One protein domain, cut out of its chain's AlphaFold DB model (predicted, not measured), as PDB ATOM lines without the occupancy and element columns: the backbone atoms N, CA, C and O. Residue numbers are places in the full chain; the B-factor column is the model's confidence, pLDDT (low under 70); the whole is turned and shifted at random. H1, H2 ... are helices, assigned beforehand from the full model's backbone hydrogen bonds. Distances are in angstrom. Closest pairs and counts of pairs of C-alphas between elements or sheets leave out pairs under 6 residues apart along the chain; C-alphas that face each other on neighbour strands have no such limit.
ATOM      1  N   ARG A   4     -25.439 -48.668 -12.432       52.66
ATOM      2  CA  ARG A   4     -26.443 -49.383 -13.235       52.66
ATOM      3  C   ARG A   4     -27.052 -48.556 -14.386       52.66
ATOM      4  O   ARG A   4     -27.164 -49.116 -15.476       52.66
ATOM      5  N   PRO A   5     -27.399 -47.260 -14.230       55.16
ATOM      6  CA  PRO A   5     -27.968 -46.483 -15.332       55.16
ATOM      7  C   PRO A   5     -26.935 -46.147 -16.415       55.16
ATOM      8  O   PRO A   5     -27.276 -46.164 -17.594       55.16
ATOM      9  N   ALA A   6     -25.669 -45.923 -16.044       53.53
ATOM     10  CA  ALA A   6     -24.597 -45.650 -17.004       53.53
ATOM     11  C   ALA A   6     -24.276 -46.883 -17.864       53.53
ATOM     12  O   ALA A   6     -24.166 -46.773 -19.080       53.53
ATOM     13  N   HIS A   7     -24.204 -48.077 -17.262       52.19
ATOM     14  CA  HIS A   7     -24.032 -49.316 -18.026       52.19
ATOM     15  C   HIS A   7     -25.220 -49.597 -18.950       52.19
ATOM     16  O   HIS A   7     -25.011 -49.925 -20.116       52.19
ATOM     17  N   ALA A   8     -26.457 -49.428 -18.472       53.84
ATOM     18  CA  ALA A   8     -27.646 -49.623 -19.301       53.84
ATOM     19  C   ALA A   8     -27.678 -48.669 -20.511       53.84
ATOM     20  O   ALA A   8     -27.998 -49.101 -21.616       53.84
ATOM     21  N   GLN A   9     -27.283 -47.404 -20.328       54.91
ATOM     22  CA  GLN A   9     -27.170 -46.431 -21.420       54.91
ATOM     23  C   GLN A   9     -26.067 -46.809 -22.415       54.91
ATOM     24  O   GLN A   9     -26.322 -46.842 -23.615       54.91
ATOM     25  N   THR A  10     -24.874 -47.190 -21.950       59.09
ATOM     26  CA  THR A  10     -23.782 -47.640 -22.835       59.09
ATOM     27  C   THR A  10     -24.176 -48.867 -23.660       59.09
ATOM     28  O   THR A  10     -23.885 -48.929 -24.853       59.09
ATOM     29  N   HIS A  11     -24.883 -49.828 -23.057       58.59
ATOM     30  CA  HIS A  11     -25.397 -51.000 -23.769       58.59
ATOM     31  C   HIS A  11     -26.464 -50.637 -24.813       58.59
ATOM     32  O   HIS A  11     -26.450 -51.193 -25.914       58.59
ATOM     33  N   ALA A  12     -27.362 -49.697 -24.503       60.22
ATOM     34  CA  ALA A  12     -28.370 -49.219 -25.447       60.22
ATOM     35  C   ALA A  12     -27.720 -48.512 -26.648       60.22
ATOM     36  O   ALA A  12     -27.949 -48.906 -27.789       60.22
ATOM     37  N   HIS A  13     -26.807 -47.569 -26.394       62.28
ATOM     38  CA  HIS A  13     -26.091 -46.844 -27.447       62.28
ATOM     39  C   HIS A  13     -25.258 -47.762 -28.347       62.28
ATOM     40  O   HIS A  13     -25.221 -47.574 -29.562       62.28
ATOM     41  N   PHE A  14     -24.618 -48.784 -27.772       66.38
ATOM     42  CA  PHE A  14     -23.902 -49.792 -28.552       66.38
ATOM     43  C   PHE A  14     -24.848 -50.590 -29.460       66.38
ATOM     44  O   PHE A  14     -24.530 -50.841 -30.621       66.38
ATOM     45  N   THR A  15     -26.028 -50.953 -28.953       73.06
ATOM     46  CA  THR A  15     -27.035 -51.709 -29.711       73.06
ATOM     47  C   THR A  15     -27.579 -50.895 -30.888       73.06
ATOM     48  O   THR A  15     -27.712 -51.426 -31.992       73.06
ATOM     49  N   ASP A  16     -27.815 -49.596 -30.688       76.12
ATOM     50  CA  ASP A  16     -28.281 -48.686 -31.739       76.12
ATOM     51  C   ASP A  16     -27.215 -48.462 -32.819       76.12
ATOM     52  O   ASP A  16     -27.496 -48.582 -34.015       76.12
ATOM     53  N   ALA A  17     -25.966 -48.211 -32.413       78.75
ATOM     54  CA  ALA A  17     -24.849 -48.045 -33.342       78.75
ATOM     55  C   ALA A  17     -24.604 -49.316 -34.173       78.75
ATOM     56  O   ALA A  17     -24.407 -49.238 -35.386       78.75
ATOM     57  N   TRP A  18     -24.678 -50.492 -33.542       79.75
ATOM     58  CA  TRP A  18     -24.543 -51.779 -34.221       79.75
ATOM     59  C   TRP A  18     -25.647 -52.012 -35.255       79.75
ATOM     60  O   TRP A  18     -25.377 -52.456 -36.372       79.75
ATOM     61  N   ARG A  19     -26.893 -51.661 -34.921       78.25
ATOM     62  CA  ARG A  19     -28.018 -51.731 -35.857       78.25
ATOM     63  C   ARG A  19     -27.794 -50.839 -37.075       78.25
ATOM     64  O   ARG A  19     -27.921 -51.310 -38.205       78.25
ATOM     65  N   VAL A  20     -27.454 -49.571 -36.851       82.81
ATOM     66  CA  VAL A  20     -27.184 -48.617 -37.935       82.81
ATOM     67  C   VAL A  20     -26.048 -49.124 -38.826       82.81
ATOM     68  O   VAL A  20     -26.167 -49.076 -40.050       82.81
ATOM     69  N   ALA A  21     -24.985 -49.671 -38.234       84.25
ATOM     70  CA  ALA A  21     -23.856 -50.218 -38.976       84.25
ATOM     71  C   ALA A  21     -24.246 -51.427 -39.842       84.25
ATOM     72  O   ALA A  21     -23.869 -51.479 -41.011       84.25
ATOM     73  N   LYS A  22     -25.052 -52.363 -39.322       83.31
ATOM     74  CA  LYS A  22     -25.567 -53.502 -40.104       83.31
ATOM     75  C   LYS A  22     -26.461 -53.068 -41.262       83.31
ATOM     76  O   LYS A  22     -26.321 -53.584 -42.370       83.31
ATOM     77  N   GLU A  23     -27.370 -52.120 -41.031       83.12
ATOM     78  CA  GLU A  23     -28.238 -51.599 -42.092       83.12
ATOM     79  C   GLU A  23     -27.414 -50.877 -43.175       83.12
ATOM     80  O   GLU A  23     -27.624 -51.115 -44.365       83.12
ATOM     81  N   ALA A  24     -26.422 -50.070 -42.784       84.81
ATOM     82  CA  ALA A  24     -25.517 -49.412 -43.724       84.81
ATOM     83  C   ALA A  24     -24.675 -50.422 -44.525       84.81
ATOM     84  O   ALA A  24     -24.595 -50.324 -45.751       84.81
ATOM     85  N   ALA A  25     -24.111 -51.436 -43.864       83.50
ATOM     86  CA  ALA A  25     -23.356 -52.503 -44.514       83.50
ATOM     87  C   ALA A  25     -24.201 -53.253 -45.555       83.50
ATOM     88  O   ALA A  25     -23.745 -53.490 -46.674       83.50
ATOM     89  N   ALA A  26     -25.457 -53.572 -45.231       81.69
ATOM     90  CA  ALA A  26     -26.368 -54.220 -46.169       81.69
ATOM     91  C   ALA A  26     -26.665 -53.342 -47.402       81.69
ATOM     92  O   ALA A  26     -26.670 -53.840 -48.529       81.69
ATOM     93  N   LEU A  27     -26.871 -52.033 -47.216       80.69
ATOM     94  CA  LEU A  27     -27.075 -51.089 -48.324       80.69
ATOM     95  C   LEU A  27     -25.837 -50.987 -49.226       80.69
ATOM     96  O   LEU A  27     -25.965 -50.973 -50.452       80.69
ATOM     97  N   MET A  28     -24.641 -50.974 -48.640       86.88
ATOM     98  CA  MET A  28     -23.390 -50.953 -49.400       86.88
ATOM     99  C   MET A  28     -23.195 -52.244 -50.202       86.88
ATOM    100  O   MET A  28     -22.976 -52.190 -51.410       86.88
ATOM    101  N   LEU A  29     -23.325 -53.403 -49.550       83.12
ATOM    102  CA  LEU A  29     -23.046 -54.707 -50.156       83.12
ATOM    103  C   LEU A  29     -24.071 -55.104 -51.222       83.12
ATOM    104  O   LEU A  29     -23.699 -55.672 -52.246       83.12
ATOM    105  N   PHE A  30     -25.356 -54.822 -50.992       84.31
ATOM    106  CA  PHE A  30     -26.432 -55.379 -51.821       84.31
ATOM    107  C   PHE A  30     -27.151 -54.352 -52.691       84.31
ATOM    108  O   PHE A  30     -27.839 -54.735 -53.634       84.31
ATOM    109  N   ARG A  31     -26.997 -53.053 -52.411       80.38
ATOM    110  CA  ARG A  31     -27.549 -51.979 -53.251       80.38
ATOM    111  C   ARG A  31     -26.483 -51.105 -53.908       80.38
ATOM    112  O   ARG A  31     -26.841 -50.210 -54.668       80.38
ATOM    113  N   GLY A  32     -25.198 -51.369 -53.650       83.12
ATOM    114  CA  GLY A  32     -24.087 -50.602 -54.216       83.12
ATOM    115  C   GLY A  32     -24.083 -49.140 -53.770       83.12
ATOM    116  O   GLY A  32     -23.577 -48.277 -54.488       83.12
ATOM    117  N   GLU A  33     -24.692 -48.834 -52.621       87.06
ATOM    118  CA  GLU A  33     -24.689 -47.477 -52.086       87.06
ATOM    119  C   GLU A  33     -23.294 -47.096 -51.576       87.06
ATOM    120  O   GLU A  33     -22.548 -47.923 -51.054       87.06
ATOM    121  N   SER A  34     -22.937 -45.816 -51.695       88.00
ATOM    122  CA  SER A  34     -21.724 -45.307 -51.055       88.00
ATOM    123  C   SER A  34     -21.873 -45.325 -49.532       88.00
ATOM    124  O   SER A  34     -22.978 -45.162 -49.010       88.00
ATOM    125  N   ALA A  35     -20.755 -45.436 -48.807       82.19
ATOM    126  CA  ALA A  35     -20.759 -45.478 -47.342       82.19
ATOM    127  C   ALA A  35     -21.514 -44.295 -46.709       82.19
ATOM    128  O   ALA A  35     -22.343 -44.486 -45.825       82.19
ATOM    129  N   ALA A  36     -21.298 -43.072 -47.207       78.69
ATOM    130  CA  ALA A  36     -21.972 -41.881 -46.689       78.69
ATOM    131  C   ALA A  36     -23.500 -41.941 -46.867       78.69
ATOM    132  O   ALA A  36     -24.245 -41.585 -45.955       78.69
ATOM    133  N   ARG A  37     -23.972 -42.414 -48.028       79.62
ATOM    134  CA  ARG A  37     -25.404 -42.529 -48.324       79.62
ATOM    135  C   ARG A  37     -26.055 -43.643 -47.505       79.62
ATOM    136  O   ARG A  37     -27.109 -43.414 -46.919       79.62
ATOM    137  N   ALA A  38     -25.387 -44.788 -47.409       82.69
ATOM    138  CA  ALA A  38     -25.845 -45.940 -46.648       82.69
ATOM    139  C   ALA A  38     -25.980 -45.627 -45.149       82.69
ATOM    140  O   ALA A  38     -27.011 -45.921 -44.546       82.69
ATOM    141  N   ILE A  39     -24.980 -44.961 -44.559       82.44
ATOM    142  CA  ILE A  39     -25.021 -44.524 -43.158       82.44
ATOM    143  C   ILE A  39     -26.152 -43.511 -42.949       82.44
ATOM    144  O   ILE A  39     -26.948 -43.672 -42.026       82.44
ATOM    145  N   ALA A  40     -26.274 -42.499 -43.815       75.44
ATOM    146  CA  ALA A  40     -27.337 -41.500 -43.700       75.44
ATOM    147  C   ALA A  40     -28.740 -42.127 -43.788       75.44
ATOM    148  O   ALA A  40     -29.619 -41.778 -43.000       75.44
ATOM    149  N   ALA A  41     -28.947 -43.079 -44.701       80.25
ATOM    150  CA  ALA A  41     -30.208 -43.799 -44.844       80.25
ATOM    151  C   ALA A  41     -30.518 -44.682 -43.623       80.25
ATOM    152  O   ALA A  41     -31.645 -44.658 -43.124       80.25
ATOM    153  N   ALA A  42     -29.522 -45.412 -43.109       83.50
ATOM    154  CA  ALA A  42     -29.660 -46.242 -41.914       83.50
ATOM    155  C   ALA A  42     -30.000 -45.404 -40.667       83.50
ATOM    156  O   ALA A  42     -30.919 -45.744 -39.922       83.50
ATOM    157  N   VAL A  43     -29.330 -44.261 -40.477       82.31
ATOM    158  CA  VAL A  43     -29.629 -43.319 -39.387       82.31
ATOM    159  C   VAL A  43     -31.030 -42.729 -39.541       82.31
ATOM    160  O   VAL A  43     -31.800 -42.738 -38.582       82.31
ATOM    161  N   ALA A  44     -31.396 -42.245 -40.731       75.75
ATOM    162  CA  ALA A  44     -32.714 -41.658 -40.971       75.75
ATOM    163  C   ALA A  44     -33.845 -42.652 -40.673       75.75
ATOM    164  O   ALA A  44     -34.853 -42.286 -40.066       75.75
ATOM    165  N   ARG A  45     -33.662 -43.923 -41.048       79.62
ATOM    166  CA  ARG A  45     -34.614 -44.992 -40.740       79.62
ATOM    167  C   ARG A  45     -34.687 -45.285 -39.245       79.62
ATOM    168  O   ARG A  45     -35.790 -45.366 -38.713       79.62
ATOM    169  N   HIS A  46     -33.543 -45.384 -38.572       80.62
ATOM    170  CA  HIS A  46     -33.492 -45.575 -37.124       80.62
ATOM    171  C   HIS A  46     -34.215 -44.446 -36.370       80.62
ATOM    172  O   HIS A  46     -35.043 -44.715 -35.502       80.62
ATOM    173  N   VAL A  47     -33.983 -43.185 -36.754       77.25
ATOM    174  CA  VAL A  47     -34.679 -42.021 -36.181       77.25
ATOM    175  C   VAL A  47     -36.182 -42.090 -36.454       77.25
ATOM    176  O   VAL A  47     -36.975 -41.875 -35.544       77.25
ATOM    177  N   ALA A  48     -36.595 -42.427 -37.679       73.75
ATOM    178  CA  ALA A  48     -38.010 -42.558 -38.019       73.75
ATOM    179  C   ALA A  48     -38.714 -43.666 -37.210       73.75
ATOM    180  O   ALA A  48     -39.859 -43.481 -36.798       73.75
ATOM    181  N   ASP A  49     -38.044 -44.797 -36.962       74.75
ATOM    182  CA  ASP A  49     -38.551 -45.874 -36.103       74.75
ATOM    183  C   ASP A  49     -38.703 -45.411 -34.649       74.75
ATOM    184  O   ASP A  49     -39.780 -45.575 -34.068       74.75
ATOM    185  N   ALA A  50     -37.677 -44.752 -34.101       73.31
ATOM    186  CA  ALA A  50     -37.704 -44.206 -32.747       73.31
ATOM    187  C   ALA A  50     -38.814 -43.152 -32.567       73.31
ATOM    188  O   ALA A  50     -39.581 -43.213 -31.606       73.31
ATOM    189  N   CYS A  51     -38.959 -42.224 -33.519       70.12
ATOM    190  CA  CYS A  51     -40.008 -41.200 -33.500       70.12
ATOM    191  C   CYS A  51     -41.419 -41.790 -33.613       70.12
ATOM    192  O   CYS A  51     -42.358 -41.236 -33.047       70.12
ATOM    193  N   ALA A  52     -41.585 -42.905 -34.326       72.19
ATOM    194  CA  ALA A  52     -42.876 -43.568 -34.476       72.19
ATOM    195  C   ALA A  52     -43.301 -44.367 -33.231       72.19
ATOM    196  O   ALA A  52     -44.353 -45.003 -33.259       72.19
ATOM    197  N   GLY A  53     -42.484 -44.399 -32.169       62.69
ATOM    198  CA  GLY A  53     -42.736 -45.242 -31.000       62.69
ATOM    199  C   GLY A  53     -42.756 -46.734 -31.343       62.69
ATOM    200  O   GLY A  53     -43.236 -47.541 -30.548       62.69
ATOM    201  N   ARG A  54     -42.239 -47.112 -32.523       62.97
ATOM    202  CA  ARG A  54     -41.904 -48.498 -32.818       62.97
ATOM    203  C   ARG A  54     -40.713 -48.784 -31.931       62.97
ATOM    204  O   ARG A  54     -39.596 -48.406 -32.268       62.97
ATOM    205  N   GLU A  55     -40.969 -49.362 -30.756       52.69
ATOM    206  CA  GLU A  55     -39.891 -49.899 -29.944       52.69
ATOM    207  C   GLU A  55     -39.026 -50.718 -30.895       52.69
ATOM    208  O   GLU A  55     -39.495 -51.670 -31.523       52.69
ATOM    209  N   CYS A  56     -37.763 -50.321 -31.015       51.59
ATOM    210  CA  CYS A  56     -36.693 -51.138 -31.561       51.59
ATOM    211  C   CYS A  56     -36.492 -52.326 -30.603       51.59
ATOM    212  O   CYS A  56     -35.442 -52.476 -29.981       51.59
ATOM    213  N   ARG A  57     -37.561 -53.092 -30.363       44.94
ATOM    214  CA  ARG A  57     -37.702 -54.073 -29.304       44.94
ATOM    215  C   ARG A  57     -36.904 -55.289 -29.731       44.94
ATOM    216  O   ARG A  57     -37.393 -56.165 -30.421       44.94
ATOM    217  N   GLY A  58     -35.654 -55.300 -29.290       40.16
ATOM    218  CA  GLY A  58     -35.153 -56.436 -28.534       40.16
ATOM    219  C   GLY A  58     -34.965 -57.729 -29.311       40.16
ATOM    220  O   GLY A  58     -35.515 -58.751 -28.937       40.16
ATOM    221  N   THR A  59     -34.071 -57.724 -30.287       38.34
ATOM    222  CA  THR A  59     -32.834 -58.519 -30.247       38.34
ATOM    223  C   THR A  59     -31.985 -58.093 -31.439       38.34
ATOM    224  O   THR A  59     -32.508 -57.708 -32.476       38.34
ATOM    225  N   ILE A  60     -30.659 -58.189 -31.335       44.62
ATOM    226  CA  ILE A  60     -29.721 -58.025 -32.471       44.62
ATOM    227  C   ILE A  60     -30.061 -58.973 -33.655       44.62
ATOM    228  O   ILE A  60     -29.508 -58.830 -34.747       44.62
ATOM    229  N   VAL A  61     -30.986 -59.912 -33.420       41.34
ATOM    230  CA  VAL A  61     -31.586 -60.875 -34.345       41.34
ATOM    231  C   VAL A  61     -32.765 -60.287 -35.147       41.34
ATOM    232  O   VAL A  61     -32.914 -60.635 -36.305       41.34
ATOM    233  N   ASP A  62     -33.533 -59.323 -34.628       42.78
ATOM    234  CA  ASP A  62     -34.726 -58.783 -35.322       42.78
ATOM    235  C   ASP A  62     -34.431 -57.627 -36.292       42.78
ATOM    236  O   ASP A  62     -35.327 -57.069 -36.927       42.78
ATOM    237  N   VAL A  63     -33.151 -57.289 -36.465       47.28
ATOM    238  CA  VAL A  63     -32.683 -56.577 -37.661       47.28
ATOM    239  C   VAL A  63     -32.048 -57.580 -38.620       47.28
ATOM    240  O   VAL A  63     -31.053 -57.291 -39.283       47.28
ATOM    241  N   GLU A  64     -32.661 -58.754 -38.762       47.94
ATOM    242  CA  GLU A  64     -32.879 -59.308 -40.095       47.94
ATOM    243  C   GLU A  64     -33.647 -58.244 -40.883       47.94
ATOM    244  O   GLU A  64     -34.872 -58.238 -40.993       47.94
ATOM    245  N   SER A  65     -32.919 -57.232 -41.359       50.34
ATOM    246  CA  SER A  65     -33.488 -56.281 -42.288       50.34
ATOM    247  C   SER A  65     -34.076 -57.132 -43.409       50.34
ATOM    248  O   SER A  65     -33.392 -58.025 -43.911       50.34
ATOM    249  N   THR A  66     -35.314 -56.855 -43.807       53.19
ATOM    250  CA  THR A  66     -36.055 -57.514 -44.897       53.19
ATOM    251  C   THR A  66     -35.293 -57.599 -46.233       53.19
ATOM    252  O   THR A  66     -35.813 -58.108 -47.220       53.19
ATOM    253  N   TRP A  67     -34.072 -57.066 -46.285       61.91
ATOM    254  CA  TRP A  67     -33.189 -56.923 -47.429       61.91
ATOM    255  C   TRP A  67     -31.829 -57.624 -47.254       61.91
ATOM    256  O   TRP A  67     -31.073 -57.643 -48.222       61.91
ATOM    257  N   ILE A  68     -31.482 -58.169 -46.075       64.56
ATOM    258  CA  ILE A  68     -30.277 -59.005 -45.923       64.56
ATOM    259  C   ILE A  68     -30.630 -60.394 -46.460       64.56
ATOM    260  O   ILE A  68     -31.557 -61.019 -45.940       64.56
ATOM    261  N   PRO A  69     -29.941 -60.899 -47.498       70.19
ATOM    262  CA  PRO A  69     -30.217 -62.238 -47.993       70.19
ATOM    263  C   PRO A  69     -29.924 -63.285 -46.904       70.19
ATOM    264  O   PRO A  69     -28.897 -63.174 -46.222       70.19
ATOM    265  N   PRO A  70     -30.771 -64.319 -46.755       73.25
ATOM    266  CA  PRO A  70     -30.582 -65.340 -45.732       73.25
ATOM    267  C   PRO A  70     -29.209 -66.011 -45.873       73.25
ATOM    268  O   PRO A  70     -28.785 -66.369 -46.973       73.25
ATOM    269  N   GLY A  71     -28.501 -66.166 -44.750       78.69
ATOM    270  CA  GLY A  71     -27.166 -66.772 -44.699       78.69
ATOM    271  C   GLY A  71     -26.002 -65.811 -44.968       78.69
ATOM    272  O   GLY A  71     -24.849 -66.244 -44.948       78.69
ATOM    273  N   ARG A  72     -26.262 -64.514 -45.190       78.62
ATOM    274  CA  ARG A  72     -25.224 -63.483 -45.399       78.62
ATOM    275  C   ARG A  72     -24.901 -62.670 -44.142       78.62
ATOM    276  O   ARG A  72     -24.109 -61.732 -44.208       78.62
ATOM    277  N   ASP A  73     -25.442 -63.048 -42.988       78.31
ATOM    278  CA  ASP A  73     -25.301 -62.309 -41.725       78.31
ATOM    279  C   ASP A  73     -23.851 -62.093 -41.294       78.31
ATOM    280  O   ASP A  73     -23.512 -61.046 -40.739       78.31
ATOM    281  N   ARG A  74     -22.975 -63.068 -41.569       80.06
ATOM    282  CA  ARG A  74     -21.543 -62.958 -41.258       80.06
ATOM    283  C   ARG A  74     -20.854 -61.875 -42.080       80.06
ATOM    284  O   ARG A  74     -20.055 -61.130 -41.530       80.06
ATOM    285  N   GLU A  75     -21.182 -61.763 -43.364       80.25
ATOM    286  CA  GLU A  75     -20.595 -60.746 -44.242       80.25
ATOM    287  C   GLU A  75     -21.078 -59.346 -43.870       80.25
ATOM    288  O   GLU A  75     -20.287 -58.409 -43.804       80.25
ATOM    289  N   VAL A  76     -22.370 -59.220 -43.553       79.31
ATOM    290  CA  VAL A  76     -22.947 -57.958 -43.076       79.31
ATOM    291  C   VAL A  76     -22.336 -57.553 -41.738       79.31
ATOM    292  O   VAL A  76     -22.040 -56.381 -41.541       79.31
ATOM    293  N   SER A  77     -22.109 -58.506 -40.830       80.81
ATOM    294  CA  SER A  77     -21.484 -58.223 -39.533       80.81
ATOM    295  C   SER A  77     -20.024 -57.788 -39.688       80.81
ATOM    296  O   SER A  77     -19.641 -56.794 -39.083       80.81
ATOM    297  N   ALA A  78     -19.240 -58.447 -40.550       82.25
ATOM    298  CA  ALA A  78     -17.859 -58.044 -40.831       82.25
ATOM    299  C   ALA A  78     -17.780 -56.628 -41.435       82.25
ATOM    300  O   ALA A  78     -17.029 -55.786 -40.955       82.25
ATOM    301  N   ALA A  79     -18.623 -56.322 -42.426       81.38
ATOM    302  CA  ALA A  79     -18.683 -54.980 -43.009       81.38
ATOM    303  C   ALA A  79     -19.191 -53.922 -42.007       81.38
ATOM    304  O   ALA A  79     -18.733 -52.780 -42.018       81.38
ATOM    305  N   ALA A  80     -20.114 -54.281 -41.108       81.06
ATOM    306  CA  ALA A  80     -20.575 -53.391 -40.045       81.06
ATOM    307  C   ALA A  80     -19.461 -53.068 -39.033       81.06
ATOM    308  O   ALA A  80     -19.353 -51.923 -38.592       81.06
ATOM    309  N   GLU A  81     -18.616 -54.044 -38.687       84.75
ATOM    310  CA  GLU A  81     -17.439 -53.834 -37.836       84.75
ATOM    311  C   GLU A  81     -16.447 -52.852 -38.471       84.75
ATOM    312  O   GLU A  81     -15.975 -51.941 -37.789       84.75
ATOM    313  N   GLU A  82     -16.190 -52.968 -39.777       83.56
ATOM    314  CA  GLU A  82     -15.338 -52.026 -40.516       83.56
ATOM    315  C   GLU A  82     -15.909 -50.600 -40.504       83.56
ATOM    316  O   GLU A  82     -15.181 -49.639 -40.239       83.56
ATOM    317  N   ILE A  83     -17.223 -50.449 -40.711       79.75
ATOM    318  CA  ILE A  83     -17.906 -49.148 -40.626       79.75
ATOM    319  C   ILE A  83     -17.766 -48.551 -39.220       79.75
ATOM    320  O   ILE A  83     -17.462 -47.365 -39.084       79.75
ATOM    321  N   LEU A  84     -17.966 -49.346 -38.165       80.75
ATOM    322  CA  LEU A  84     -17.829 -48.865 -36.787       80.75
ATOM    323  C   LEU A  84     -16.393 -48.477 -36.443       80.75
ATOM    324  O   LEU A  84     -16.183 -47.466 -35.767       80.75
ATOM    325  N   ALA A  85     -15.411 -49.245 -36.913       80.88
ATOM    326  CA  ALA A  85     -14.004 -48.922 -36.740       80.88
ATOM    327  C   ALA A  85     -13.659 -47.578 -37.407       80.88
ATOM    328  O   ALA A  85     -13.059 -46.714 -36.766       80.88
ATOM    329  N   GLU A  86     -14.110 -47.363 -38.644       81.06
ATOM    330  CA  GLU A  86     -13.905 -46.112 -39.382       81.06
ATOM    331  C   GLU A  86     -14.586 -44.916 -38.695       81.06
ATOM    332  O   GLU A  86     -13.982 -43.854 -38.528       81.06
ATOM    333  N   VAL A  87     -15.828 -45.081 -38.226       78.06
ATOM    334  CA  VAL A  87     -16.539 -44.036 -37.470       78.06
ATOM    335  C   VAL A  87     -15.787 -43.692 -36.182       78.06
ATOM    336  O   VAL A  87     -15.621 -42.512 -35.869       78.06
ATOM    337  N   ALA A  88     -15.284 -44.691 -35.453       76.31
ATOM    338  CA  ALA A  88     -14.511 -44.468 -34.235       76.31
ATOM    339  C   ALA A  88     -13.210 -43.693 -34.504       76.31
ATOM    340  O   ALA A  88     -12.848 -42.818 -33.715       76.31
ATOM    341  N   VAL A  89     -12.522 -43.977 -35.616       73.06
ATOM    342  CA  VAL A  89     -11.330 -43.228 -36.044       73.06
ATOM    343  C   VAL A  89     -11.691 -41.774 -36.352       73.06
ATOM    344  O   VAL A  89     -11.123 -40.870 -35.738       73.06
ATOM    345  N   ARG A  90     -12.694 -41.530 -37.204       73.69
ATOM    346  CA  ARG A  90     -13.106 -40.166 -37.588       73.69
ATOM    347  C   ARG A  90     -13.615 -39.332 -36.418       73.69
ATOM    348  O   ARG A  90     -13.387 -38.123 -36.381       73.69
ATOM    349  N   LEU A  91     -14.294 -39.952 -35.452       72.44
ATOM    350  CA  LEU A  91     -14.725 -39.275 -34.227       72.44
ATOM    351  C   LEU A  91     -13.526 -38.832 -33.389       72.44
ATOM    352  O   LEU A  91     -13.485 -37.684 -32.956       72.44
ATOM    353  N   ARG A  92     -12.526 -39.703 -33.205       74.19
ATOM    354  CA  ARG A  92     -11.290 -39.346 -32.487       74.19
ATOM    355  C   ARG A  92     -10.541 -38.214 -33.180       74.19
ATOM    356  O   ARG A  92     -10.077 -37.303 -32.505       74.19
ATOM    357  N   GLU A  93     -10.438 -38.256 -34.506       78.81
ATOM    358  CA  GLU A  93      -9.820 -37.182 -35.289       78.81
ATOM    359  C   GLU A  93     -10.580 -35.864 -35.140       78.81
ATOM    360  O   GLU A  93      -9.966 -34.828 -34.899       78.81
ATOM    361  N   SER A  94     -11.911 -35.905 -35.218       72.19
ATOM    362  CA  SER A  94     -12.761 -34.719 -35.077       72.19
ATOM    363  C   SER A  94     -12.675 -34.113 -33.675       72.19
ATOM    364  O   SER A  94     -12.581 -32.898 -33.552       72.19
ATOM    365  N   MET A  95     -12.650 -34.944 -32.626       71.25
ATOM    366  CA  MET A  95     -12.462 -34.486 -31.244       71.25
ATOM    367  C   MET A  95     -11.076 -33.870 -31.034       71.25
ATOM    368  O   MET A  95     -10.976 -32.812 -30.433       71.25
ATOM    369  N   ARG A  96     -10.021 -34.481 -31.587       78.38
ATOM    370  CA  ARG A  96      -8.650 -33.948 -31.502       78.38
ATOM    371  C   ARG A  96      -8.483 -32.609 -32.230       78.38
ATOM    372  O   ARG A  96      -7.576 -31.858 -31.902       78.38
ATOM    373  N   ASN A  97      -9.315 -32.339 -33.233       65.00
ATOM    374  CA  ASN A  97      -9.308 -31.088 -33.996       65.00
ATOM    375  C   ASN A  97     -10.251 -30.016 -33.412       65.00
ATOM    376  O   ASN A  97     -10.319 -28.920 -33.967       65.00
ATOM    377  N   ALA A  98     -11.020 -30.343 -32.368       55.50
ATOM    378  CA  ALA A  98     -11.942 -29.430 -31.694       55.50
ATOM    379  C   ALA A  98     -11.365 -28.829 -30.393       55.50
ATOM    380  O   ALA A  98     -12.031 -27.984 -29.792       55.50
TER     381      ALA A  98
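Overview. This is residues 4 to 98 of the 99 residues of an uncharacterized protein of Cupriavidus taiwanensis (UniProt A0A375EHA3). One long helix, H1, has two other helices packed on different sides of its second half, and the far ends of the three helices stick out from this small body as arms. H2 folds back from the end of H1 at a steep angle, H3 crosses H1 steeply as well, and a long link with no named element, residues 52 to 72, runs from the end of H2 past H1 to the beginning of H3. The printed part has 95 residues with three named helices, H1, H2 and H3 in that order along the chain, and no named strand; its class is all helix. The whole is compact, with a radius of gyration of the C-alphas of 14.0 A, and spans 40 by 30 by 24 A.

Along the chain. Find C-alpha 4 at (-26.443, -49.383, -13.235); from there H1, residues 4 to 31, runs 40.1 A to C-alpha 31 at (-27.549, -51.979, -53.251), with z falling along the way. Look next at residues 35 to 51, which form H2, 24.1 A from first to last C-alpha. H3 takes residues 73 to 96 and runs 34.4 A to C-alpha 96 at (-8.650, -33.948, -31.502).

Arrangement. Start with H1, which touches both other helices. It touches H2 with residues 20 to 28 alone, and the closest C-alphas, those of Ala 24 and Ala 38, are 4.6 A apart. These two run opposite ways at a steep tilt of 50 degrees. H1 touches H3 with its residues 17 to 29 alone, and H3 uses residues 76 to 84 alone; the closest C-alphas, those of Ala 21 and Ala 80, are 4.7 A apart. They run opposite ways at a steep tilt of 64 degrees. H2 and H3 are only just apart, their closest C-alphas 8.2 A from each other. In H1, H2 and H3 every backbone O i to N i+4 pair is within hydrogen-bond range.

Size, cuts and confidence. The two C-alphas farthest apart are those of Pro 70 and Ala 98, at 42.8 A. Residues 4 to 14, 47 to 53 and 88 to 98 stand free; the body without them has 66 residues and spans 28 by 25 by 20 A. The printed part has no cut. The link from H1 to H2 is tight, with 3 residues, and the link from H2 to H3 is long, with 21. The mean pLDDT of the printed part is 71.4; look for values under 70 at residues 4 to 14, 53 to 68 and 97 to 98 of this model.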